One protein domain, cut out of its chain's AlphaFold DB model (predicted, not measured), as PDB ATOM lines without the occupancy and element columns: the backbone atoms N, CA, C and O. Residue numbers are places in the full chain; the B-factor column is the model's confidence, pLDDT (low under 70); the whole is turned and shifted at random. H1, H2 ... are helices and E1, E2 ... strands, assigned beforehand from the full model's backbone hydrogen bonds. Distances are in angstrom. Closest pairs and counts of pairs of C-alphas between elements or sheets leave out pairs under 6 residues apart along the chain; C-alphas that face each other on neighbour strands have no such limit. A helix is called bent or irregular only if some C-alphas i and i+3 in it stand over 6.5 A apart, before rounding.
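AT A GLANCE: This is residues 7 to 169 of the 176 residues of an uncharacterized protein of Halioglobus sp (UniProt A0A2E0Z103). A short two-strand ribbon, E3 and E4, runs through the middle, with the small sheet of E1, E2 and E5 at one end and the helices H4, H5 and H6 gathered at the other. The helical hairpin of H2 and H3 lies to one side with H1 across H2, and H7, after a long loop, lies over one face of the E3 and E4 ribbon with its residues 162 to 166. The 163 printed residues hold seven named helices and five strands, in the order H1 E1 E2 E3 H2 H3 H4 H5 H6 E4 E5 H7. The class is mixed: one sheet runs E1, E2, E5, antiparallel, and the other is E3 and E4, parallel. The whole is compact, with a radius of gyration of the C-alphas of 15.8 A and spans of 44 by 43 by 32 A.

HOW THE PARTS SIT: Start at H1, residues 7 to 14, which touches H2, residues 61 to 76, about perpendicular at 89 degrees; the closest C-alphas are those of Ala 14 and Arg 72, 4.7 A apart. Next look at the hairpin of E1, residues 28 to 31, and E2, residues 36 to 39, antiparallel, with N 29 and O 38 2.8 A apart. E5, residues 141 to 143, is antiparallel to E2, with N 37 and O 142 2.9 A apart. H2 is only just on this sheet, with 5 pairs of C-alphas within 10 A, and only grazes it with residues 61 to 64. E3, residues 52 to 56, and E4, residues 131 to 135, are parallel at 21 degrees, with N 134 and O 54 2.8 A apart. H3, residues 81 to 92, forms a helical hairpin with H2: they touch at Ala 67 and Ala 88, the closest C-alphas, 4.3 A apart, and run opposite ways at a shallow tilt of 33 degrees, only just short of steep. E3, H2 to H6 and E4 form a strand-helix-strand unit, two parallel neighbour strands with helices between them in the chain. H4, residues 97 to 108, touches H6, residues 120 to 124, closest at the C-alphas of Val 103 and Ser 120, 5.4 A apart. H5, residues 111 to 114, is close to H6 but not clearly touching; the C-alphas of Asn 112 and Ser 120 are 4.9 A apart. For H7, residues 160 to 168, and E4 the closest C-alphas are those of Asp 162 and Thr 134, 7.6 A apart. Every O i to N i+4 pair is within hydrogen-bond range in H2, H3, H4 and H7; H1 has 2 of 4, H6 has 0 of 1 but 2 of 2 O i to N i+3 pairs, and H5 is too short for an i+4 pair.

IN THESE COORDINATES: Find C-alpha 7 at (164.502, 251.183, 318.607), where H1 begins; it is irregular, with C-alphas 8 and 11 7.6 A apart. From C-alpha 61 at (146.651, 242.211, 310.976), H2 runs 22.4 A; H3 covers 16.1 A and H4 16.8 A. E3 and E4 each span 13.4 A, and E2 10.2 A. H7 ends at C-alpha 168, (147.305, 271.500, 322.072), 11.0 A from its first C-alpha.

THE WHOLE: The two C-alphas farthest apart are those of Lys 34 and Arg 116, at 44.8 A. The printed part has no cut, and the long links are H1 to E1, E2 to E3 and E5 to H7. The mean pLDDT of the printed part is 89.9, but residues 151 to 169 are under 70, and H7 has a mean of 56.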
ATOM      1  N   SER A   7     163.135 251.674 318.426       91.81
ATOM      2  CA  SER A   7     164.502 251.183 318.607       91.81
ATOM      3  C   SER A   7     164.549 249.766 319.200       91.81
ATOM      4  O   SER A   7     165.319 248.931 318.715       91.81
ATOM      5  N   ALA A   8     163.660 249.451 320.149       93.44
ATOM      6  CA  ALA A   8     163.566 248.143 320.796       93.44
ATOM      7  C   ALA A   8     163.162 247.013 319.829       93.44
ATOM      8  O   ALA A   8     163.530 245.856 320.034       93.44
ATOM      9  N   PHE A   9     162.445 247.343 318.751       95.50
ATOM     10  CA  PHE A   9     161.961 246.380 317.758       95.50
ATOM     11  C   PHE A   9     162.715 246.453 316.426       95.50
ATOM     12  O   PHE A   9     162.557 245.557 315.598       95.50
ATOM     13  N   SER A  10     163.565 247.461 316.219       91.75
ATOM     14  CA  SER A  10     164.293 247.727 314.966       91.75
ATOM     15  C   SER A  10     164.972 246.488 314.358       91.75
ATOM     16  O   SER A  10     164.794 246.206 313.172       91.75
ATOM     17  N   ASN A  11     165.658 245.681 315.174       94.06
ATOM     18  CA  ASN A  11     166.299 244.434 314.737       94.06
ATOM     19  C   ASN A  11     165.288 243.384 314.246       94.06
ATOM     20  O   ASN A  11     165.520 242.705 313.245       94.06
ATOM     21  N   VAL A  12     164.148 243.254 314.932       96.31
ATOM     22  CA  VAL A  12     163.067 242.339 314.534       96.31
ATOM     23  C   VAL A  12     162.429 242.820 313.231       96.31
ATOM     24  O   VAL A  12     162.190 242.020 312.327       96.31
ATOM     25  N   ILE A  13     162.214 244.132 313.104       97.50
ATOM     26  CA  ILE A  13     161.634 244.767 311.916       97.50
ATOM     27  C   ILE A  13     162.557 244.600 310.706       97.50
ATOM     28  O   ILE A  13     162.090 244.198 309.645       97.50
ATOM     29  N   ALA A  14     163.868 244.825 310.842       95.75
ATOM     30  CA  ALA A  14     164.835 244.676 309.746       95.75
ATOM     31  C   ALA A  14     164.838 243.254 309.133       95.75
ATOM     32  O   ALA A  14     165.058 243.072 307.925       95.75
ATOM     33  N   GLY A  15     164.539 242.246 309.960       96.06
ATOM     34  CA  GLY A  15     164.370 240.847 309.570       96.06
ATOM     35  C   GLY A  15     162.940 240.433 309.203       96.06
ATOM     36  O   GLY A  15     162.739 239.277 308.833       96.06
ATOM     37  N   TYR A  16     161.952 241.331 309.288       97.62
ATOM     38  CA  TYR A  16     160.537 240.982 309.175       97.62
ATOM     39  C   TYR A  16     160.184 240.338 307.828       97.62
ATOM     40  O   TYR A  16     160.557 240.811 306.746       97.62
ATOM     41  N   ARG A  17     159.407 239.257 307.893       94.88
ATOM     42  CA  ARG A  17     158.823 238.570 306.740       94.88
ATOM     43  C   ARG A  17     157.332 238.413 306.987       94.88
ATOM     44  O   ARG A  17     156.936 237.974 308.063       94.88
ATOM     45  N   SER A  18     156.538 238.776 305.985       94.12
ATOM     46  CA  SER A  18     155.089 238.616 306.030       94.12
ATOM     47  C   SER A  18     154.739 237.131 306.079       94.12
ATOM     48  O   SER A  18     155.209 236.354 305.244       94.12
ATOM     49  N   ILE A  19     153.927 236.751 307.061       92.12
ATOM     50  CA  ILE A  19     153.318 235.427 307.180       92.12
ATOM     51  C   ILE A  19     151.828 235.665 307.397       92.12
ATOM     52  O   ILE A  19     151.444 236.377 308.325       92.12
ATOM     53  N   ALA A  20     150.994 235.101 306.524       89.06
ATOM     54  CA  ALA A  20     149.558 235.353 306.523       89.06
ATOM     55  C   ALA A  20     148.929 235.081 307.902       89.06
ATOM     56  O   ALA A  20     149.084 233.999 308.461       89.06
ATOM     57  N   GLY A  21     148.228 236.080 308.440       87.44
ATOM     58  CA  GLY A  21     147.527 235.998 309.723       87.44
ATOM     59  C   GLY A  21     148.420 235.927 310.966       87.44
ATOM     60  O   GLY A  21     147.895 235.759 312.060       87.44
ATOM     61  N   GLN A  22     149.747 236.048 310.842       90.62
ATOM     62  CA  GLN A  22     150.670 235.893 311.970       90.62
ATOM     63  C   GLN A  22     151.644 237.069 312.095       90.62
ATOM     64  O   GLN A  22     152.084 237.652 311.102       90.62
ATOM     65  N   LEU A  23     151.980 237.421 313.338       95.12
ATOM     66  CA  LEU A  23     153.074 238.332 313.678       95.12
ATOM     67  C   LEU A  23     154.136 237.557 314.481       95.12
ATOM     68  O   LEU A  23     153.771 236.696 315.278       95.12
ATOM     69  N   PRO A  24     155.441 237.840 314.303       95.62
ATOM     70  CA  PRO A  24     156.497 237.219 315.100       95.62
ATOM     71  C   PRO A  24     156.308 237.482 316.594       95.62
ATOM     72  O   PRO A  24     156.136 238.635 316.980       95.62
ATOM     73  N   GLU A  25     156.438 236.457 317.443       95.31
ATOM     74  CA  GLU A  25     156.282 236.572 318.909       95.31
ATOM     75  C   GLU A  25     157.166 237.651 319.542       95.31
ATOM     76  O   GLU A  25     156.785 238.267 320.529       95.31
ATOM     77  N   LYS A  26     158.320 237.953 318.934       96.69
ATOM     78  CA  LYS A  26     159.204 239.047 319.367       96.69
ATOM     79  C   LYS A  26     158.566 240.441 319.268       96.69
ATOM     80  O   LYS A  26     159.132 241.393 319.787       96.69
ATOM     81  N   LEU A  27     157.433 240.575 318.577       97.00
ATOM     82  CA  LEU A  27     156.628 241.795 318.526       97.00
ATOM     83  C   LEU A  27     155.523 241.809 319.592       97.00
ATOM     84  O   LEU A  27     154.834 242.816 319.713       97.00
ATOM     85  N   LEU A  28     155.303 240.737 320.355       95.94
ATOM     86  CA  LEU A  28     154.283 240.717 321.402       95.94
ATOM     87  C   LEU A  28     154.655 241.714 322.510       95.94
ATOM     88  O   LEU A  28     155.704 241.598 323.138       95.94
ATOM     89  N   ILE A  29     153.776 242.685 322.762       94.31
ATOM     90  CA  ILE A  29     153.938 243.667 323.845       94.31
ATOM     91  C   ILE A  29     153.378 243.092 325.143       94.31
ATOM     92  O   ILE A  29     154.005 243.191 326.197       94.31
ATOM     93  N   SER A  30     152.169 242.528 325.091       92.00
ATOM     94  CA  SER A  30     151.511 241.972 326.271       92.00
ATOM     95  C   SER A  30     150.345 241.055 325.920       92.00
ATOM     96  O   SER A  30     149.667 241.232 324.906       92.00
ATOM     97  N   ASN A  31     150.068 240.113 326.821       90.81
ATOM     98  CA  ASN A  31     148.797 239.402 326.877       90.81
ATOM     99  C   ASN A  31     147.885 240.082 327.901       90.81
ATOM    100  O   ASN A  31     148.306 240.420 329.008       90.81
ATOM    101  N   GLY A  32     146.641 240.307 327.505       82.88
ATOM    102  CA  GLY A  32     145.583 240.875 328.323       82.88
ATOM    103  C   GLY A  32     144.550 239.824 328.743       82.88
ATOM    104  O   GLY A  32     144.627 238.653 328.361       82.88
ATOM    105  N   PRO A  33     143.544 240.228 329.532       81.75
ATOM    106  CA  PRO A  33     142.476 239.331 329.955       81.75
ATOM    107  C   PRO A  33     141.621 238.868 328.767       81.75
ATOM    108  O   PRO A  33     141.584 239.506 327.715       81.75
ATOM    109  N   LYS A  34     140.871 237.774 328.964       85.31
ATOM    110  CA  LYS A  34     139.869 237.262 328.005       85.31
ATOM    111  C   LYS A  34     140.433 236.999 326.594       85.31
ATOM    112  O   LYS A  34     139.727 237.191 325.602       85.31
ATOM    113  N   GLY A  35     141.696 236.574 326.525       87.38
ATOM    114  CA  GLY A  35     142.369 236.215 325.275       87.38
ATOM    115  C   GLY A  35     142.798 237.405 324.416       87.38
ATOM    116  O   GLY A  35     143.020 237.239 323.218       87.38
ATOM    117  N   LEU A  36     142.888 238.607 324.995       91.12
ATOM    118  CA  LEU A  36     143.443 239.768 324.305       91.12
ATOM    119  C   LEU A  36     144.970 239.681 324.229       91.12
ATOM    120  O   LEU A  36     145.622 239.247 325.173       91.12
ATOM    121  N   SER A  37     145.548 240.162 323.138       93.62
ATOM    122  CA  SER A  37     146.995 240.324 322.981       93.62
ATOM    123  C   SER A  37     147.289 241.622 322.237       93.62
ATOM    124  O   SER A  37     146.560 241.984 321.315       93.62
ATOM    125  N   THR A  38     148.325 242.340 322.666       94.62
ATOM    126  CA  THR A  38     148.780 243.593 322.048       94.62
ATOM    127  C   THR A  38     150.143 243.363 321.422       94.62
ATOM    128  O   THR A  38     151.042 242.836 322.076       94.62
ATOM    129  N   TRP A  39     150.305 243.778 320.172       96.88
ATOM    130  CA  TRP A  39     151.494 243.511 319.368       96.88
ATOM    131  C   TRP A  39     152.058 244.799 318.816       96.88
ATOM    132  O   TRP A  39     151.308 245.670 318.402       96.88
ATOM    133  N   TYR A  40     153.373 244.918 318.773       97.50
ATOM    134  CA  TYR A  40     154.042 246.073 318.222       97.50
ATOM    135  C   TYR A  40     153.864 246.141 316.702       97.50
ATOM    136  O   TYR A  40     154.085 245.173 315.972       97.50
ATOM    137  N   ALA A  41     153.511 247.332 316.231       97.31
ATOM    138  CA  ALA A  41     153.666 247.759 314.852       97.31
ATOM    139  C   ALA A  41     153.933 249.278 314.846       97.31
ATOM    140  O   ALA A  41     153.373 249.979 315.692       97.31
ATOM    141  N   PRO A  42     154.749 249.786 313.906       96.88
ATOM    142  CA  PRO A  42     155.259 251.162 313.918       96.88
ATOM    143  C   PRO A  42     154.182 252.197 313.540       96.88
ATOM    144  O   PRO A  42     154.109 252.677 312.405       96.88
ATOM    145  N   PHE A  43     153.323 252.540 314.503       95.31
ATOM    146  CA  PHE A  43     152.203 253.481 314.365       95.31
ATOM    147  C   PHE A  43     152.371 254.748 315.223       95.31
ATOM    148  O   PHE A  43     151.437 255.540 315.332       95.31
ATOM    149  N   GLU A  44     153.540 254.982 315.814       90.56
ATOM    150  CA  GLU A  44     153.821 256.118 316.703       90.56
ATOM    151  C   GLU A  44     154.132 257.448 315.996       90.56
ATOM    152  O   GLU A  44     154.148 258.478 316.663       90.56
ATOM    153  N   HIS A  45     154.318 257.486 314.669       94.12
ATOM    154  CA  HIS A  45     154.499 258.763 313.964       94.12
ATOM    155  C   HIS A  45     153.298 259.701 314.176       94.12
ATOM    156  O   HIS A  45     152.144 259.318 313.933       94.12
ATOM    157  N   ILE A  46     153.584 260.951 314.555       92.50
ATOM    158  CA  ILE A  46     152.600 262.023 314.733       92.50
ATOM    159  C   ILE A  46     152.799 263.087 313.656       92.50
ATOM    160  O   ILE A  46     153.864 263.690 313.540       92.50
ATOM    161  N   ASN A  47     151.727 263.357 312.908       94.00
ATOM    162  CA  ASN A  47     151.682 264.457 311.955       94.00
ATOM    163  C   ASN A  47     151.075 265.684 312.643       94.00
ATOM    164  O   ASN A  47     149.859 265.856 312.670       94.00
ATOM    165  N   VAL A  48     151.932 266.549 313.181       91.62
ATOM    166  CA  VAL A  48     151.525 267.784 313.878       91.62
ATOM    167  C   VAL A  48     150.974 268.871 312.945       91.62
ATOM    168  O   VAL A  48     150.477 269.888 313.412       91.62
ATOM    169  N   ARG A  49     151.060 268.680 311.621       91.56
ATOM    170  CA  ARG A  49     150.502 269.603 310.616       91.56
ATOM    171  C   ARG A  49     149.098 269.203 310.157       91.56
ATOM    172  O   ARG A  49     148.524 269.880 309.303       91.56
ATOM    173  N   ALA A  50     148.562 268.111 310.699       94.44
ATOM    174  CA  ALA A  50     147.263 267.597 310.314       94.44
ATOM    175  C   ALA A  50     146.143 268.612 310.589       94.44
ATOM    176  O   ALA A  50     146.095 269.258 311.632       94.44
ATOM    177  N   LYS A  51     145.211 268.702 309.642       93.50
ATOM    178  CA  LYS A  51     143.948 269.448 309.753       93.50
ATOM    179  C   LYS A  51     142.744 268.521 309.901       93.50
ATOM    180  O   LYS A  51     141.643 268.980 310.180       93.50
ATOM    181  N   PHE A  52     142.954 267.226 309.691       93.94
ATOM    182  CA  PHE A  52     141.949 266.184 309.792       93.94
ATOM    183  C   PHE A  52     142.520 265.001 310.573       93.94
ATOM    184  O   PHE A  52     143.674 264.622 310.371       93.94
ATOM    185  N   VAL A  53     141.730 264.408 311.463       94.50
ATOM    186  CA  VAL A  53     142.152 263.237 312.239       94.50
ATOM    187  C   VAL A  53     141.174 262.104 311.997       94.50
ATOM    188  O   VAL A  53     139.969 262.273 312.155       94.50
ATOM    189  N   ILE A  54     141.702 260.935 311.644       93.94
ATOM    190  CA  ILE A  54     140.920 259.710 311.498       93.94
ATOM    191  C   ILE A  54     141.311 258.767 312.629       93.94
ATOM    192  O   ILE A  54     142.461 258.333 312.702       93.94
ATOM    193  N   CYS A  55     140.354 258.440 313.497       92.81
ATOM    194  CA  CYS A  55     140.559 257.528 314.617       92.81
ATOM    195  C   CYS A  55     139.838 256.196 314.387       92.81
ATOM    196  O   CYS A  55     138.613 256.153 314.315       92.81
ATOM    197  N   GLY A  56     140.602 255.107 314.300       91.12
ATOM    198  CA  GLY A  56     140.089 253.737 314.320       91.12
ATOM    199  C   GLY A  56     139.998 253.157 315.736       91.12
ATOM    200  O   GLY A  56     140.294 253.826 316.728       91.12
ATOM    201  N   ILE A  57     139.622 251.881 315.836       90.75
ATOM    202  CA  ILE A  57     139.635 251.135 317.107       90.75
ATOM    203  C   ILE A  57     141.064 250.680 317.422       90.75
ATOM    204  O   ILE A  57     141.637 251.075 318.433       90.75
ATOM    205  N   THR A  58     141.628 249.859 316.539       93.25
ATOM    206  CA  THR A  58     142.989 249.314 316.589       93.25
ATOM    207  C   THR A  58     143.402 248.890 315.174       93.25
ATOM    208  O   THR A  58     142.522 248.536 314.376       93.25
ATOM    209  N   PRO A  59     144.694 248.916 314.813       95.19
ATOM    210  CA  PRO A  59     145.150 248.341 313.554       95.19
ATOM    211  C   PRO A  59     144.895 246.826 313.503       95.19
ATOM    212  O   PRO A  59     145.257 246.088 314.413       95.19
ATOM    213  N   GLY A  60     144.303 246.348 312.409       95.19
ATOM    214  CA  GLY A  60     144.177 244.910 312.150       95.19
ATOM    215  C   GLY A  60     145.466 244.293 311.600       95.19
ATOM    216  O   GLY A  60     146.399 245.008 311.226       95.19
ATOM    217  N   TRP A  61     145.486 242.966 311.454       95.56
ATOM    218  CA  TRP A  61     146.651 242.211 310.976       95.56
ATOM    219  C   TRP A  61     147.221 242.759 309.659       95.56
ATOM    220  O   TRP A  61     148.407 243.065 309.583       95.56
ATOM    221  N   GLN A  62     146.377 242.976 308.643       95.62
ATOM    222  CA  GLN A  62     146.835 243.481 307.342       95.62
ATOM    223  C   GLN A  62     147.464 244.880 307.447       95.62
ATOM    224  O   GLN A  62     148.411 245.192 306.732       95.62
ATOM    225  N   GLN A  63     146.956 245.732 308.341       96.94
ATOM    226  CA  GLN A  63     147.516 247.066 308.566       96.94
ATOM    227  C   GLN A  63     148.885 246.973 309.249       96.94
ATOM    228  O   GLN A  63     149.817 247.666 308.843       96.94
ATOM    229  N   ALA A  64     149.011 246.087 310.245       97.62
ATOM    230  CA  ALA A  64     150.262 245.804 310.941       97.62
ATOM    231  C   ALA A  64     151.334 245.261 309.987       97.62
ATOM    232  O   ALA A  64     152.437 245.797 309.936       97.62
ATOM    233  N   ASP A  65     150.986 244.258 309.177       97.88
ATOM    234  CA  ASP A  65     151.868 243.655 308.173       97.88
ATOM    235  C   ASP A  65     152.412 244.700 307.190       97.88
ATOM    236  O   ASP A  65     153.621 244.788 306.958       97.88
ATOM    237  N   LYS A  66     151.530 245.558 306.661       98.00
ATOM    238  CA  LYS A  66     151.922 246.630 305.739       98.00
ATOM    239  C   LYS A  66     152.828 247.663 306.403       98.00
ATOM    240  O   LYS A  66     153.789 248.098 305.771       98.00
ATOM    241  N   ALA A  67     152.558 248.034 307.655       98.38
ATOM    242  CA  ALA A  67     153.415 248.945 308.411       98.38
ATOM    243  C   ALA A  67     154.806 248.335 308.665       98.38
ATOM    244  O   ALA A  67     155.817 248.989 308.417       98.38
ATOM    245  N   LEU A  68     154.870 247.073 309.093       98.62
ATOM    246  CA  LEU A  68     156.121 246.363 309.382       98.62
ATOM    247  C   LEU A  68     156.963 246.133 308.121       98.62
ATOM    248  O   LEU A  68     158.166 246.388 308.141       98.62
ATOM    249  N   CYS A  69     156.345 245.720 307.008       98.44
ATOM    250  CA  CYS A  69     157.037 245.604 305.723       98.44
ATOM    251  C   CYS A  69     157.617 246.951 305.272       98.44
ATOM    252  O   CYS A  69     158.779 247.018 304.880       98.44
ATOM    253  N   ALA A  70     156.836 248.028 305.373       98.56
ATOM    254  CA  ALA A  70     157.276 249.356 304.965       98.56
ATOM    255  C   ALA A  70     158.412 249.896 305.853       98.56
ATOM    256  O   ALA A  70     159.386 250.443 305.338       98.56
ATOM    257  N   ALA A  71     158.333 249.689 307.172       98.62
ATOM    258  CA  ALA A  71     159.410 250.041 308.095       98.62
ATOM    259  C   ALA A  71     160.687 249.244 307.808       98.62
ATOM    260  O   ALA A  71     161.769 249.822 307.749       98.62
ATOM    261  N   ARG A  72     160.575 247.930 307.572       98.50
ATOM    262  CA  ARG A  72     161.706 247.084 307.173       98.50
ATOM    263  C   ARG A  72     162.394 247.627 305.928       98.50
ATOM    264  O   ARG A  72     163.618 247.735 305.908       98.50
ATOM    265  N   ASP A  73     161.622 247.930 304.892       98.62
ATOM    266  CA  ASP A  73     162.167 248.390 303.616       98.62
ATOM    267  C   ASP A  73     162.842 249.761 303.771       98.62
ATOM    268  O   ASP A  73     163.931 249.967 303.240       98.62
ATOM    269  N   ALA A  74     162.273 250.655 304.588       98.50
ATOM    270  CA  ALA A  74     162.900 251.926 304.947       98.50
ATOM    271  C   ALA A  74     164.229 251.731 305.704       98.50
ATOM    272  O   ALA A  74     165.234 252.339 305.339       98.50
ATOM    273  N   LEU A  75     164.270 250.847 306.708       97.38
ATOM    274  CA  LEU A  75     165.497 250.543 307.456       97.38
ATOM    275  C   LEU A  75     166.593 249.960 306.557       97.38
ATOM    276  O   LEU A  75     167.753 250.353 306.657       97.38
ATOM    277  N   ARG A  76     166.229 249.058 305.639       97.12
ATOM    278  CA  ARG A  76     167.163 248.487 304.654       97.12
ATOM    279  C   ARG A  76     167.675 249.519 303.656       97.12
ATOM    280  O   ARG A  76     168.784 249.376 303.160       97.12
ATOM    281  N   ALA A  77     166.889 250.555 303.386       97.75
ATOM    282  CA  ALA A  77     167.297 251.707 302.595       97.75
ATOM    283  C   ALA A  77     168.056 252.770 303.417       97.75
ATOM    284  O   ALA A  77     168.201 253.900 302.953       97.75
ATOM    285  N   HIS A  78     168.517 252.436 304.631       97.19
ATOM    286  CA  HIS A  78     169.251 253.325 305.538       97.19
ATOM    287  C   HIS A  78     168.511 254.627 305.879       97.19
ATOM    288  O   HIS A  78     169.128 255.662 306.134       97.19
ATOM    289  N   LYS A  79     167.176 254.586 305.885       97.81
ATOM    290  CA  LYS A  79     166.352 255.709 306.335       97.81
ATOM    291  C   LYS A  79     166.476 255.904 307.838       97.81
ATOM    292  O   LYS A  79     166.671 254.948 308.588       97.81
ATOM    293  N   SER A  80     166.322 257.152 308.274       96.56
ATOM    294  CA  SER A  80     166.240 257.461 309.700       96.56
ATOM    295  C   SER A  80     165.008 256.804 310.334       96.56
ATOM    296  O   SER A  80     164.007 256.549 309.661       96.56
ATOM    297  N   GLU A  81     165.046 256.582 311.649       95.69
ATOM    298  CA  GLU A  81     163.900 256.063 312.408       95.69
ATOM    299  C   GLU A  81     162.634 256.900 312.168       95.69
ATOM    300  O   GLU A  81     161.566 256.364 311.878       95.69
ATOM    301  N   LYS A  82     162.769 258.230 312.187       95.50
ATOM    302  CA  LYS A  82     161.663 259.156 311.932       95.50
ATOM    303  C   LYS A  82     161.032 258.946 310.551       95.50
ATOM    304  O   LYS A  82     159.806 258.909 310.448       95.50
ATOM    305  N   GLU A  83     161.849 258.807 309.506       97.62
ATOM    306  CA  GLU A  83     161.364 258.522 308.149       97.62
ATOM    307  C   GLU A  83     160.705 257.140 308.072       97.62
ATOM    308  O   GLU A  83     159.639 257.007 307.471       97.62
ATOM    309  N   ALA A  84     161.294 256.115 308.696       98.06
ATOM    310  CA  ALA A  84     160.734 254.765 308.712       98.06
ATOM    311  C   ALA A  84     159.351 254.733 309.381       98.06
ATOM    312  O   ALA A  84     158.416 254.144 308.835       98.06
ATOM    313  N   LEU A  85     159.197 255.428 310.510       97.56
ATOM    314  CA  LEU A  85     157.924 255.594 311.211       97.56
ATOM    315  C   LEU A  85     156.880 256.314 310.356       97.56
ATOM    316  O   LEU A  85     155.730 255.880 310.287       97.56
ATOM    317  N   GLU A  86     157.262 257.399 309.682       97.62
ATOM    318  CA  GLU A  86     156.365 258.140 308.792       97.62
ATOM    319  C   GLU A  86     155.900 257.278 307.607       97.62
ATOM    320  O   GLU A  86     154.706 257.222 307.295       97.62
ATOM    321  N   ILE A  87     156.828 256.574 306.957       98.25
ATOM    322  CA  ILE A  87     156.541 255.677 305.831       98.25
ATOM    323  C   ILE A  87     155.609 254.548 306.281       98.25
ATOM    324  O   ILE A  87     154.605 254.269 305.616       98.25
ATOM    325  N   ALA A  88     155.897 253.928 307.424       98.25
ATOM    326  CA  ALA A  88     155.112 252.825 307.952       98.25
ATOM    327  C   ALA A  88     153.693 253.245 308.341       98.25
ATOM    328  O   ALA A  88     152.726 252.619 307.896       98.25
ATOM    329  N   LYS A  89     153.560 254.354 309.078       97.12
ATOM    330  CA  LYS A  89     152.277 254.960 309.452       97.12
ATOM    331  C   LYS A  89     151.415 255.213 308.221       97.12
ATOM    332  O   LYS A  89     150.270 254.768 308.174       97.12
ATOM    333  N   ASN A  90     151.965 255.883 307.212       97.25
ATOM    334  CA  ASN A  90     151.247 256.217 305.984       97.25
ATOM    335  C   ASN A  90     150.852 254.977 305.169       97.25
ATOM    336  O   ASN A  90     149.781 254.941 304.566       97.25
ATOM    337  N   THR A  91     151.702 253.951 305.159       97.56
ATOM    338  CA  THR A  91     151.451 252.727 304.390       97.56
ATOM    339  C   THR A  91     150.399 251.851 305.063       97.56
ATOM    340  O   THR A  91     149.445 251.429 304.405       97.56
ATOM    341  N   GLY A  92     150.544 251.604 306.368       97.00
ATOM    342  CA  GLY A  92     149.697 250.686 307.130       97.00
ATOM    343  C   GLY A  92     148.337 251.257 307.522       97.00
ATOM    344  O   GLY A  92     147.367 250.503 307.583       97.00
ATOM    345  N   SER A  93     148.225 252.571 307.746       96.50
ATOM    346  CA  SER A  93     146.989 253.170 308.269       96.50
ATOM    347  C   SER A  93     145.800 252.919 307.347       96.50
ATOM    348  O   SER A  93     145.802 253.286 306.170       96.50
ATOM    349  N   PHE A  94     144.777 252.268 307.893       95.06
ATOM    350  CA  PHE A  94     143.554 251.878 307.202       95.06
ATOM    351  C   PHE A  94     143.747 251.030 305.934       95.06
ATOM    352  O   PHE A  94     142.820 250.939 305.140       95.06
ATOM    353  N   ALA A  95     144.919 250.420 305.713       93.12
ATOM    354  CA  ALA A  95     145.227 249.674 304.490       93.12
ATOM    355  C   ALA A  95     144.201 248.566 304.165       93.12
ATOM    356  O   ALA A  95     143.594 247.977 305.058       93.12
ATOM    357  N   GLY A  96     144.045 248.270 302.870       90.38
ATOM    358  CA  GLY A  96     143.094 247.278 302.358       90.38
ATOM    359  C   GLY A  96     141.735 247.874 301.975       90.38
ATOM    360  O   GLY A  96     141.602 249.083 301.783       90.38
ATOM    361  N   VAL A  97     140.715 247.014 301.871       88.75
ATOM    362  CA  VAL A  97     139.340 247.386 301.461       88.75
ATOM    363  C   VAL A  97     138.734 248.454 302.378       88.75
ATOM    364  O   VAL A  97     137.968 249.308 301.933       88.75
ATOM    365  N   MET A  98     139.130 248.457 303.654       89.25
ATOM    366  CA  MET A  98     138.689 249.451 304.628       89.25
ATOM    367  C   MET A  98     139.032 250.885 304.196       89.25
ATOM    368  O   MET A  98     138.190 251.765 304.359       89.25
ATOM    369  N   ARG A  99     140.203 251.122 303.581       94.56
ATOM    370  CA  ARG A  99     140.582 252.448 303.058       94.56
ATOM    371  C   ARG A  99     139.603 252.918 301.996       94.56
ATOM    372  O   ARG A  99     139.133 254.046 302.047       94.56
ATOM    373  N   THR A 100     139.294 252.050 301.037       94.38
ATOM    374  CA  THR A 100     138.404 252.375 299.920       94.38
ATOM    375  C   THR A 100     137.001 252.705 300.414       94.38
ATOM    376  O   THR A 100     136.409 253.684 299.965       94.38
ATOM    377  N   ASN A 101     136.478 251.932 301.368       95.56
ATOM    378  CA  ASN A 101     135.171 252.208 301.966       95.56
ATOM    379  C   ASN A 101     135.182 253.517 302.759       95.56
ATOM    380  O   ASN A 101     134.256 254.316 302.634       95.56
ATOM    381  N   LEU A 102     136.246 253.771 303.522       95.81
ATOM    382  CA  LEU A 102     136.404 255.007 304.277       95.81
ATOM    383  C   LEU A 102     136.459 256.236 303.366       95.81
ATOM    384  O   LEU A 102     135.765 257.206 303.637       95.81
ATOM    385  N   VAL A 103     137.208 256.181 302.263       97.56
ATOM    386  CA  VAL A 103     137.242 257.259 301.261       97.56
ATOM    387  C   VAL A 103     135.842 257.554 300.727       97.56
ATOM    388  O   VAL A 103     135.429 258.708 300.738       97.56
ATOM    389  N   LYS A 104     135.079 256.522 300.339       97.69
ATOM    390  CA  LYS A 104     133.699 256.697 299.856       97.69
ATOM    391  C   LYS A 104     132.804 257.363 300.901       97.69
ATOM    392  O   LYS A 104     132.034 258.249 300.554       97.69
ATOM    393  N   MET A 105     132.905 256.951 302.165       97.69
ATOM    394  CA  MET A 105     132.130 257.555 303.253       97.69
ATOM    395  C   MET A 105     132.528 259.015 303.492       97.69
ATOM    396  O   MET A 105     131.653 259.861 303.623       97.69
ATOM    397  N   LEU A 106     133.830 259.314 303.517       97.31
ATOM    398  CA  LEU A 106     134.349 260.669 303.715       97.31
ATOM    399  C   LEU A 106     133.938 261.617 302.581       97.31
ATOM    400  O   LEU A 106     133.548 262.751 302.847       97.31
ATOM    401  N   ASP A 107     133.964 261.141 301.338       97.94
ATOM    402  CA  ASP A 107     133.492 261.908 300.183       97.94
ATOM    403  C   ASP A 107     131.976 262.103 300.225       97.94
ATOM    404  O   ASP A 107     131.488 263.200 299.973       97.94
ATOM    405  N   HIS A 108     131.224 261.071 300.618       98.00
ATOM    406  CA  HIS A 108     129.769 261.156 300.745       98.00
ATOM    407  C   HIS A 108     129.324 262.208 301.772       98.00
ATOM    408  O   HIS A 108     128.363 262.931 301.527       98.00
ATOM    409  N   ILE A 109     130.038 262.332 302.896       96.75
ATOM    410  CA  ILE A 109     129.762 263.369 303.905       96.75
ATOM    411  C   ILE A 109     130.420 264.724 303.583       96.75
ATOM    412  O   ILE A 109     130.324 265.652 304.383       96.75
ATOM    413  N   GLY A 110     131.108 264.854 302.443       96.56
ATOM    414  CA  GLY A 110     131.702 266.107 301.973       96.56
ATOM    415  C   GLY A 110     133.003 266.531 302.666       96.56
ATOM    416  O   GLY A 110     133.373 267.707 302.609       96.56
ATOM    417  N   ALA A 111     133.728 265.613 303.318       95.44
ATOM    418  CA  ALA A 111     134.988 265.930 304.000       95.44
ATOM    419  C   ALA A 111     136.064 266.462 303.031       95.44
ATOM    420  O   ALA A 111     136.816 267.383 303.365       95.44
ATOM    421  N   ASN A 112     136.102 265.932 301.806       96.88
ATOM    422  CA  ASN A 112     136.949 266.419 300.717       96.88
ATOM    423  C   ASN A 112     136.696 267.904 300.412       96.88
ATOM    424  O   ASN A 112     137.651 268.668 300.278       96.88
ATOM    425  N   HIS A 113     135.435 268.343 300.379       96.44
ATOM    426  CA  HIS A 113     135.086 269.736 300.103       96.44
ATOM    427  C   HIS A 113     135.562 270.684 301.208       96.44
ATOM    428  O   HIS A 113     136.145 271.726 300.907       96.44
ATOM    429  N   TYR A 114     135.408 270.296 302.478       94.31
ATOM    430  CA  TYR A 114     135.923 271.075 303.611       94.31
ATOM    431  C   TYR A 114     137.448 271.266 303.534       94.31
ATOM    432  O   TYR A 114     137.971 272.346 303.816       94.31
ATOM    433  N   LEU A 115     138.166 270.232 303.091       94.44
ATOM    434  CA  LEU A 115     139.625 270.242 302.951       94.44
ATOM    435  C   LEU A 115     140.117 270.786 301.601       94.44
ATOM    436  O   LEU A 115     141.328 270.867 301.392       94.44
ATOM    437  N   ARG A 116     139.201 271.201 300.711       96.88
ATOM    438  CA  ARG A 116     139.486 271.668 299.341       96.88
ATOM    439  C   ARG A 116     140.270 270.638 298.516       96.88
ATOM    440  O   ARG A 116     141.233 270.980 297.833       96.88
ATOM    441  N   LEU A 117     139.856 269.381 298.617       97.31
ATOM    442  CA  LEU A 117     140.389 268.242 297.875       97.31
ATOM    443  C   LEU A 117     139.386 267.785 296.820       97.31
ATOM    444  O   LEU A 117     138.177 267.952 296.986       97.31
ATOM    445  N   SER A 118     139.888 267.161 295.757       97.44
ATOM    446  CA  SER A 118     139.027 266.510 294.766       97.44
ATOM    447  C   SER A 118     138.321 265.294 295.377       97.44
ATOM    448  O   SER A 118     137.114 265.124 295.220       97.44
ATOM    449  N   SER A 119     139.052 264.506 296.169       98.12
ATOM    450  CA  SER A 119     138.554 263.360 296.931       98.12
ATOM    451  C   SER A 119     139.383 263.176 298.203       98.12
ATOM    452  O   SER A 119     140.579 263.468 298.251       98.12
ATOM    453  N   SER A 120     138.767 262.604 299.229       98.06
ATOM    454  CA  SER A 120     139.409 262.169 300.471       98.06
ATOM    455  C   SER A 120     140.438 261.060 300.228       98.06
ATOM    456  O   SER A 120     141.259 260.792 301.103       98.06
ATOM    457  N   ALA A 121     140.462 260.446 299.038       97.69
ATOM    458  CA  ALA A 121     141.547 259.568 298.606       97.69
ATOM    459  C   ALA A 121     142.920 260.255 298.683       97.69
ATOM    460  O   ALA A 121     143.911 259.609 299.027       97.69
ATOM    461  N   GLU A 122     142.978 261.566 298.418       98.06
ATOM    462  CA  GLU A 122     144.219 262.340 298.468       98.06
ATOM    463  C   GLU A 122     144.854 262.332 299.862       98.06
ATOM    464  O   GLU A 122     146.080 262.337 299.964       98.06
ATOM    465  N   LEU A 123     144.053 262.225 300.931       97.19
ATOM    466  CA  LEU A 123     144.553 262.129 302.306       97.19
ATOM    467  C   LEU A 123     145.497 260.931 302.478       97.19
ATOM    468  O   LEU A 123     146.507 261.042 303.163       97.19
ATOM    469  N   PHE A 124     145.234 259.824 301.781       96.69
ATOM    470  CA  PHE A 124     146.058 258.612 301.807       96.69
ATOM    471  C   PHE A 124     147.186 258.599 300.764       96.69
ATOM    472  O   PHE A 124     147.930 257.621 300.681       96.69
ATOM    473  N   GLY A 125     147.325 259.665 299.972       95.25
ATOM    474  CA  GLY A 125     148.256 259.756 298.850       95.25
ATOM    475  C   GLY A 125     149.026 261.072 298.834       95.25
ATOM    476  O   GLY A 125     150.002 261.242 299.562       95.25
ATOM    477  N   THR A 126     148.619 261.991 297.967       96.50
ATOM    478  CA  THR A 126     149.311 263.264 297.713       96.50
ATOM    479  C   THR A 126     149.222 264.247 298.880       96.50
ATOM    480  O   THR A 126     150.132 265.052 299.055       96.50
ATOM    481  N   ARG A 127     148.159 264.174 299.690       97.19
ATOM    482  CA  ARG A 127     147.836 265.121 300.767       97.19
ATOM    483  C   ARG A 127     147.886 264.514 302.168       97.19
ATOM    484  O   ARG A 127     147.133 264.902 303.064       97.19
ATOM    485  N   LYS A 128     148.821 263.580 302.380       96.25
ATOM    486  CA  LYS A 128     149.125 262.994 303.701       96.25
ATOM    487  C   LYS A 128     149.535 264.045 304.739       96.25
ATOM    488  O   LYS A 128     149.365 263.818 305.930       96.25
ATOM    489  N   ASP A 129     150.014 265.210 304.295       95.69
ATOM    490  CA  ASP A 129     150.308 266.368 305.147       95.69
ATOM    491  C   ASP A 129     149.083 266.859 305.930       95.69
ATOM    492  O   ASP A 129     149.237 267.345 307.050       95.69
ATOM    493  N   LEU A 130     147.875 266.701 305.380       96.69
ATOM    494  CA  LEU A 130     146.642 267.215 305.975       96.69
ATOM    495  C   LEU A 130     145.998 266.283 306.999       96.69
ATOM    496  O   LEU A 130     145.073 266.713 307.687       96.69
ATOM    497  N   VAL A 131     146.446 265.035 307.115       96.44
ATOM    498  CA  VAL A 131     145.767 264.029 307.935       96.44
ATOM    499  C   VAL A 131     146.691 263.408 308.966       96.44
ATOM    500  O   VAL A 131     147.867 263.141 308.716       96.44
ATOM    501  N   HIS A 132     146.133 263.145 310.140       96.44
ATOM    502  CA  HIS A 132     146.710 262.230 311.103       96.44
ATOM    503  C   HIS A 132     145.818 260.999 311.251       96.44
ATOM    504  O   HIS A 132     144.605 261.098 311.429       96.44
ATOM    505  N   TYR A 133     146.439 259.826 311.207       95.12
ATOM    506  CA  TYR A 133     145.780 258.550 311.452       95.12
ATOM    507  C   TYR A 133     146.065 258.103 312.876       95.12
ATOM    508  O   TYR A 133     147.218 258.089 313.296       95.12
ATOM    509  N   THR A 134     145.055 257.688 313.620       92.44
ATOM    510  CA  THR A 134     145.256 257.145 314.961       92.44
ATOM    511  C   THR A 134     144.251 256.044 315.267       92.44
ATOM    512  O   THR A 134     143.412 255.683 314.439       92.44
ATOM    513  N   SER A 135     144.381 255.438 316.435       90.25
ATOM    514  CA  SER A 135     143.474 254.420 316.939       90.25
ATOM    515  C   SER A 135     143.330 254.566 318.443       90.25
ATOM    516  O   SER A 135     144.288 254.934 319.122       90.25
ATOM    517  N   ALA A 136     142.149 254.249 318.970       87.94
ATOM    518  CA  ALA A 136     141.910 254.258 320.411       87.94
ATOM    519  C   ALA A 136     142.868 253.307 321.158       87.94
ATOM    520  O   ALA A 136     143.304 253.596 322.271       87.94
ATOM    521  N   LEU A 137     143.235 252.198 320.511       88.62
ATOM    522  CA  LEU A 137     144.341 251.322 320.875       88.62
ATOM    523  C   LEU A 137     145.391 251.434 319.765       88.62
ATOM    524  O   LEU A 137     145.210 250.891 318.676       88.62
ATOM    525  N   ARG A 138     146.466 252.188 320.027       90.12
ATOM    526  CA  ARG A 138     147.471 252.569 319.016       90.12
ATOM    527  C   ARG A 138     148.055 251.375 318.258       90.12
ATOM    528  O   ARG A 138     148.248 251.454 317.048       90.12
ATOM    529  N   TYR A 139     148.355 250.303 318.980       93.81
ATOM    530  CA  TYR A 139     148.991 249.110 318.438       93.81
ATOM    531  C   TYR A 139     147.969 248.021 318.112       93.81
ATOM    532  O   TYR A 139     146.889 248.033 318.709       93.81
ATOM    533  N   PRO A 140     148.297 247.091 317.195       95.56
ATOM    534  CA  PRO A 140     147.453 245.946 316.890       95.56
ATOM    535  C   PRO A 140     147.020 245.176 318.137       95.56
ATOM    536  O   PRO A 140     147.850 244.758 318.950       95.56
ATOM    537  N   VAL A 141     145.710 244.974 318.261       94.12
ATOM    538  CA  VAL A 141     145.100 244.157 319.308       94.12
ATOM    539  C   VAL A 141     144.309 243.024 318.671       94.12
ATOM    540  O   VAL A 141     143.456 243.245 317.808       94.12
ATOM    541  N   PHE A 142     144.573 241.807 319.138       94.31
ATOM    542  CA  PHE A 142     143.868 240.602 318.714       94.31
ATOM    543  C   PHE A 142     143.140 239.959 319.887       94.31
ATOM    544  O   PHE A 142     143.614 240.014 321.021       94.31
ATOM    545  N   LYS A 143     142.005 239.319 319.606       92.31
ATOM    546  CA  LYS A 143     141.253 238.497 320.556       92.31
ATOM    547  C   LYS A 143     141.268 237.059 320.063       92.31
ATOM    548  O   LYS A 143     140.705 236.774 319.012       92.31
ATOM    549  N   ASN A 144     141.905 236.165 320.815       91.88
ATOM    550  CA  ASN A 144     142.089 234.761 320.433       91.88
ATOM    551  C   ASN A 144     142.715 234.597 319.032       91.88
ATOM    552  O   ASN A 144     142.307 233.729 318.270       91.88
ATOM    553  N   GLY A 145     143.671 235.465 318.676       91.94
ATOM    554  CA  GLY A 145     144.340 235.460 317.368       91.94
ATOM    555  C   GLY A 145     143.612 236.217 316.248       91.94
ATOM    556  O   GLY A 145     144.224 236.503 315.227       91.94
ATOM    557  N   GLU A 146     142.355 236.618 316.449       93.00
ATOM    558  CA  GLU A 146     141.555 237.340 315.452       93.00
ATOM    559  C   GLU A 146     141.571 238.859 315.666       93.00
ATOM    560  O   GLU A 146     141.755 239.343 316.787       93.00
ATOM    561  N   ASN A 147     141.324 239.633 314.602       93.56
ATOM    562  CA  ASN A 147     141.216 241.098 314.679       93.56
ATOM    563  C   ASN A 147     140.199 241.529 315.748       93.56
ATOM    564  O   ASN A 147     139.024 241.159 315.690       93.56
ATOM    565  N   TYR A 148     140.623 242.365 316.698       91.50
ATOM    566  CA  TYR A 148     139.706 242.900 317.696       91.50
ATOM    567  C   TYR A 148     138.786 243.971 317.090       91.50
ATOM    568  O   TYR A 148     139.241 245.009 316.615       91.50
ATOM    569  N   SER A 149     137.473 243.732 317.146       86.00
ATOM    570  CA  SER A 149     136.443 244.612 316.574       86.00
ATOM    571  C   SER A 149     135.784 245.564 317.579       86.00
ATOM    572  O   SER A 149     134.846 246.269 317.219       86.00
ATOM    573  N   GLY A 150     136.241 245.598 318.837       79.62
ATOM    574  CA  GLY A 150     135.655 246.466 319.871       79.62
ATOM    575  C   GLY A 150     134.501 245.852 320.674       79.62
ATOM    576  O   GLY A 150     133.916 246.540 321.501       79.62
ATOM    577  N   SER A 151     134.173 244.568 320.477       66.25
ATOM    578  CA  SER A 151     132.991 243.891 321.049       66.25
ATOM    579  C   SER A 151     133.063 243.538 322.548       66.25
ATOM    580  O   SER A 151     132.269 242.737 323.039       66.25
ATOM    581  N   SER A 152     133.978 244.137 323.312       54.16
ATOM    582  CA  SER A 152     133.969 244.078 324.779       54.16
ATOM    583  C   SER A 152     134.042 245.484 325.364       54.16
ATOM    584  O   SER A 152     135.023 246.197 325.167       54.16
ATOM    585  N   VAL A 153     132.975 245.858 326.067       46.41
ATOM    586  CA  VAL A 153     132.798 247.110 326.809       46.41
ATOM    587  C   VAL A 153     133.955 247.314 327.791       46.41
ATOM    588  O   VAL A 153     134.071 246.574 328.760       46.41
ATOM    589  N   ASP A 154     134.851 248.243 327.447       45.75
ATOM    590  CA  ASP A 154     135.457 249.281 328.303       45.75
ATOM    591  C   ASP A 154     136.484 250.068 327.465       45.75
ATOM    592  O   ASP A 154     137.670 250.186 327.778       45.75
ATOM    593  N   LEU A 155     136.032 250.646 326.347       50.78
ATOM    594  CA  LEU A 155     136.752 251.752 325.714       50.78
ATOM    595  C   LEU A 155     136.523 253.020 326.558       50.78
ATOM    596  O   LEU A 155     136.013 254.022 326.070       50.78
ATOM    597  N   HIS A 156     136.904 252.988 327.842       50.81
ATOM    598  CA  HIS A 156     137.183 254.208 328.593       50.81
ATOM    599  C   HIS A 156     138.424 254.822 327.938       50.81
ATOM    600  O   HIS A 156     139.564 254.409 328.145       50.81
ATOM    601  N   LEU A 157     138.138 255.721 327.001       45.50
ATOM    602  CA  LEU A 157     139.019 256.263 325.978       45.50
ATOM    603  C   LEU A 157     140.393 256.663 326.538       45.50
ATOM    604  O   LEU A 157     140.546 257.720 327.146       45.50
ATOM    605  N   LYS A 158     141.439 255.899 326.201       51.16
ATOM    606  CA  LYS A 158     142.830 256.393 326.193       51.16
ATOM    607  C   LYS A 158     143.117 257.209 324.927       51.16
ATOM    608  O   LYS A 158     144.175 257.088 324.325       51.16
ATOM    609  N   LEU A 159     142.173 258.055 324.514       50.78
ATOM    610  CA  LEU A 159     142.355 258.981 323.390       50.78
ATOM    611  C   LEU A 159     143.214 260.198 323.754       50.78
ATOM    612  O   LEU A 159     143.493 261.039 322.906       50.78
ATOM    613  N   THR A 160     143.623 260.322 325.014       49.00
ATOM    614  CA  THR A 160     144.126 261.583 325.544       49.00
ATOM    615  C   THR A 160     145.514 261.945 325.046       49.00
ATOM    616  O   THR A 160     145.739 263.120 324.840       49.00
ATOM    617  N   GLN A 161     146.442 261.018 324.795       55.34
ATOM    618  CA  GLN A 161     147.827 261.420 324.492       55.34
ATOM    619  C   GLN A 161     148.016 261.922 323.052       55.34
ATOM    620  O   GLN A 161     148.537 263.019 322.859       55.34
ATOM    621  N   ASP A 162     147.547 261.172 322.051       56.84
ATOM    622  CA  ASP A 162     147.747 261.545 320.640       56.84
ATOM    623  C   ASP A 162     146.859 262.711 320.217       56.84
ATOM    624  O   ASP A 162     147.334 263.643 319.568       56.84
ATOM    625  N   LEU A 163     145.587 262.712 320.637       59.25
ATOM    626  CA  LEU A 163     144.711 263.850 320.371       59.25
ATOM    627  C   LEU A 163     145.173 265.091 321.128       59.25
ATOM    628  O   LEU A 163     145.141 266.163 320.544       59.25
ATOM    629  N   HIS A 164     145.644 264.984 322.376       61.41
ATOM    630  CA  HIS A 164     146.169 266.157 323.078       61.41
ATOM    631  C   HIS A 164     147.382 266.735 322.352       61.41
ATOM    632  O   HIS A 164     147.381 267.926 322.090       61.41
ATOM    633  N   LEU A 165     148.365 265.924 321.942       57.88
ATOM    634  CA  LEU A 165     149.532 266.422 321.198       57.88
ATOM    635  C   LEU A 165     149.141 267.171 319.916       57.88
ATOM    636  O   LEU A 165     149.723 268.210 319.617       57.88
ATOM    637  N   ILE A 166     148.135 266.680 319.191       57.62
ATOM    638  CA  ILE A 166     147.643 267.319 317.961       57.62
ATOM    639  C   ILE A 166     146.822 268.577 318.268       57.62
ATOM    640  O   ILE A 166     146.976 269.593 317.596       57.62
ATOM    641  N   LEU A 167     145.955 268.526 319.282       56.09
ATOM    642  CA  LEU A 167     144.998 269.590 319.595       56.09
ATOM    643  C   LEU A 167     145.597 270.720 320.446       56.09
ATOM    644  O   LEU A 167     145.090 271.837 320.384       56.09
ATOM    645  N   THR A 168     146.661 270.477 321.222       53.41
ATOM    646  CA  THR A 168     147.305 271.500 322.072       53.41
ATOM    647  C   THR A 168     148.544 272.142 321.460       53.41
ATOM    648  O   THR A 168     149.019 273.146 321.986       53.41
ATOM    649  N   HIS A 169     149.034 271.633 320.324       54.81
ATOM    650  CA  HIS A 169     150.159 272.222 319.586       54.81
ATOM    651  C   HIS A 169     149.853 272.573 318.113       54.81
ATOM    652  O   HIS A 169     150.699 272.318 317.249       54.81
TER     653      HIS A 169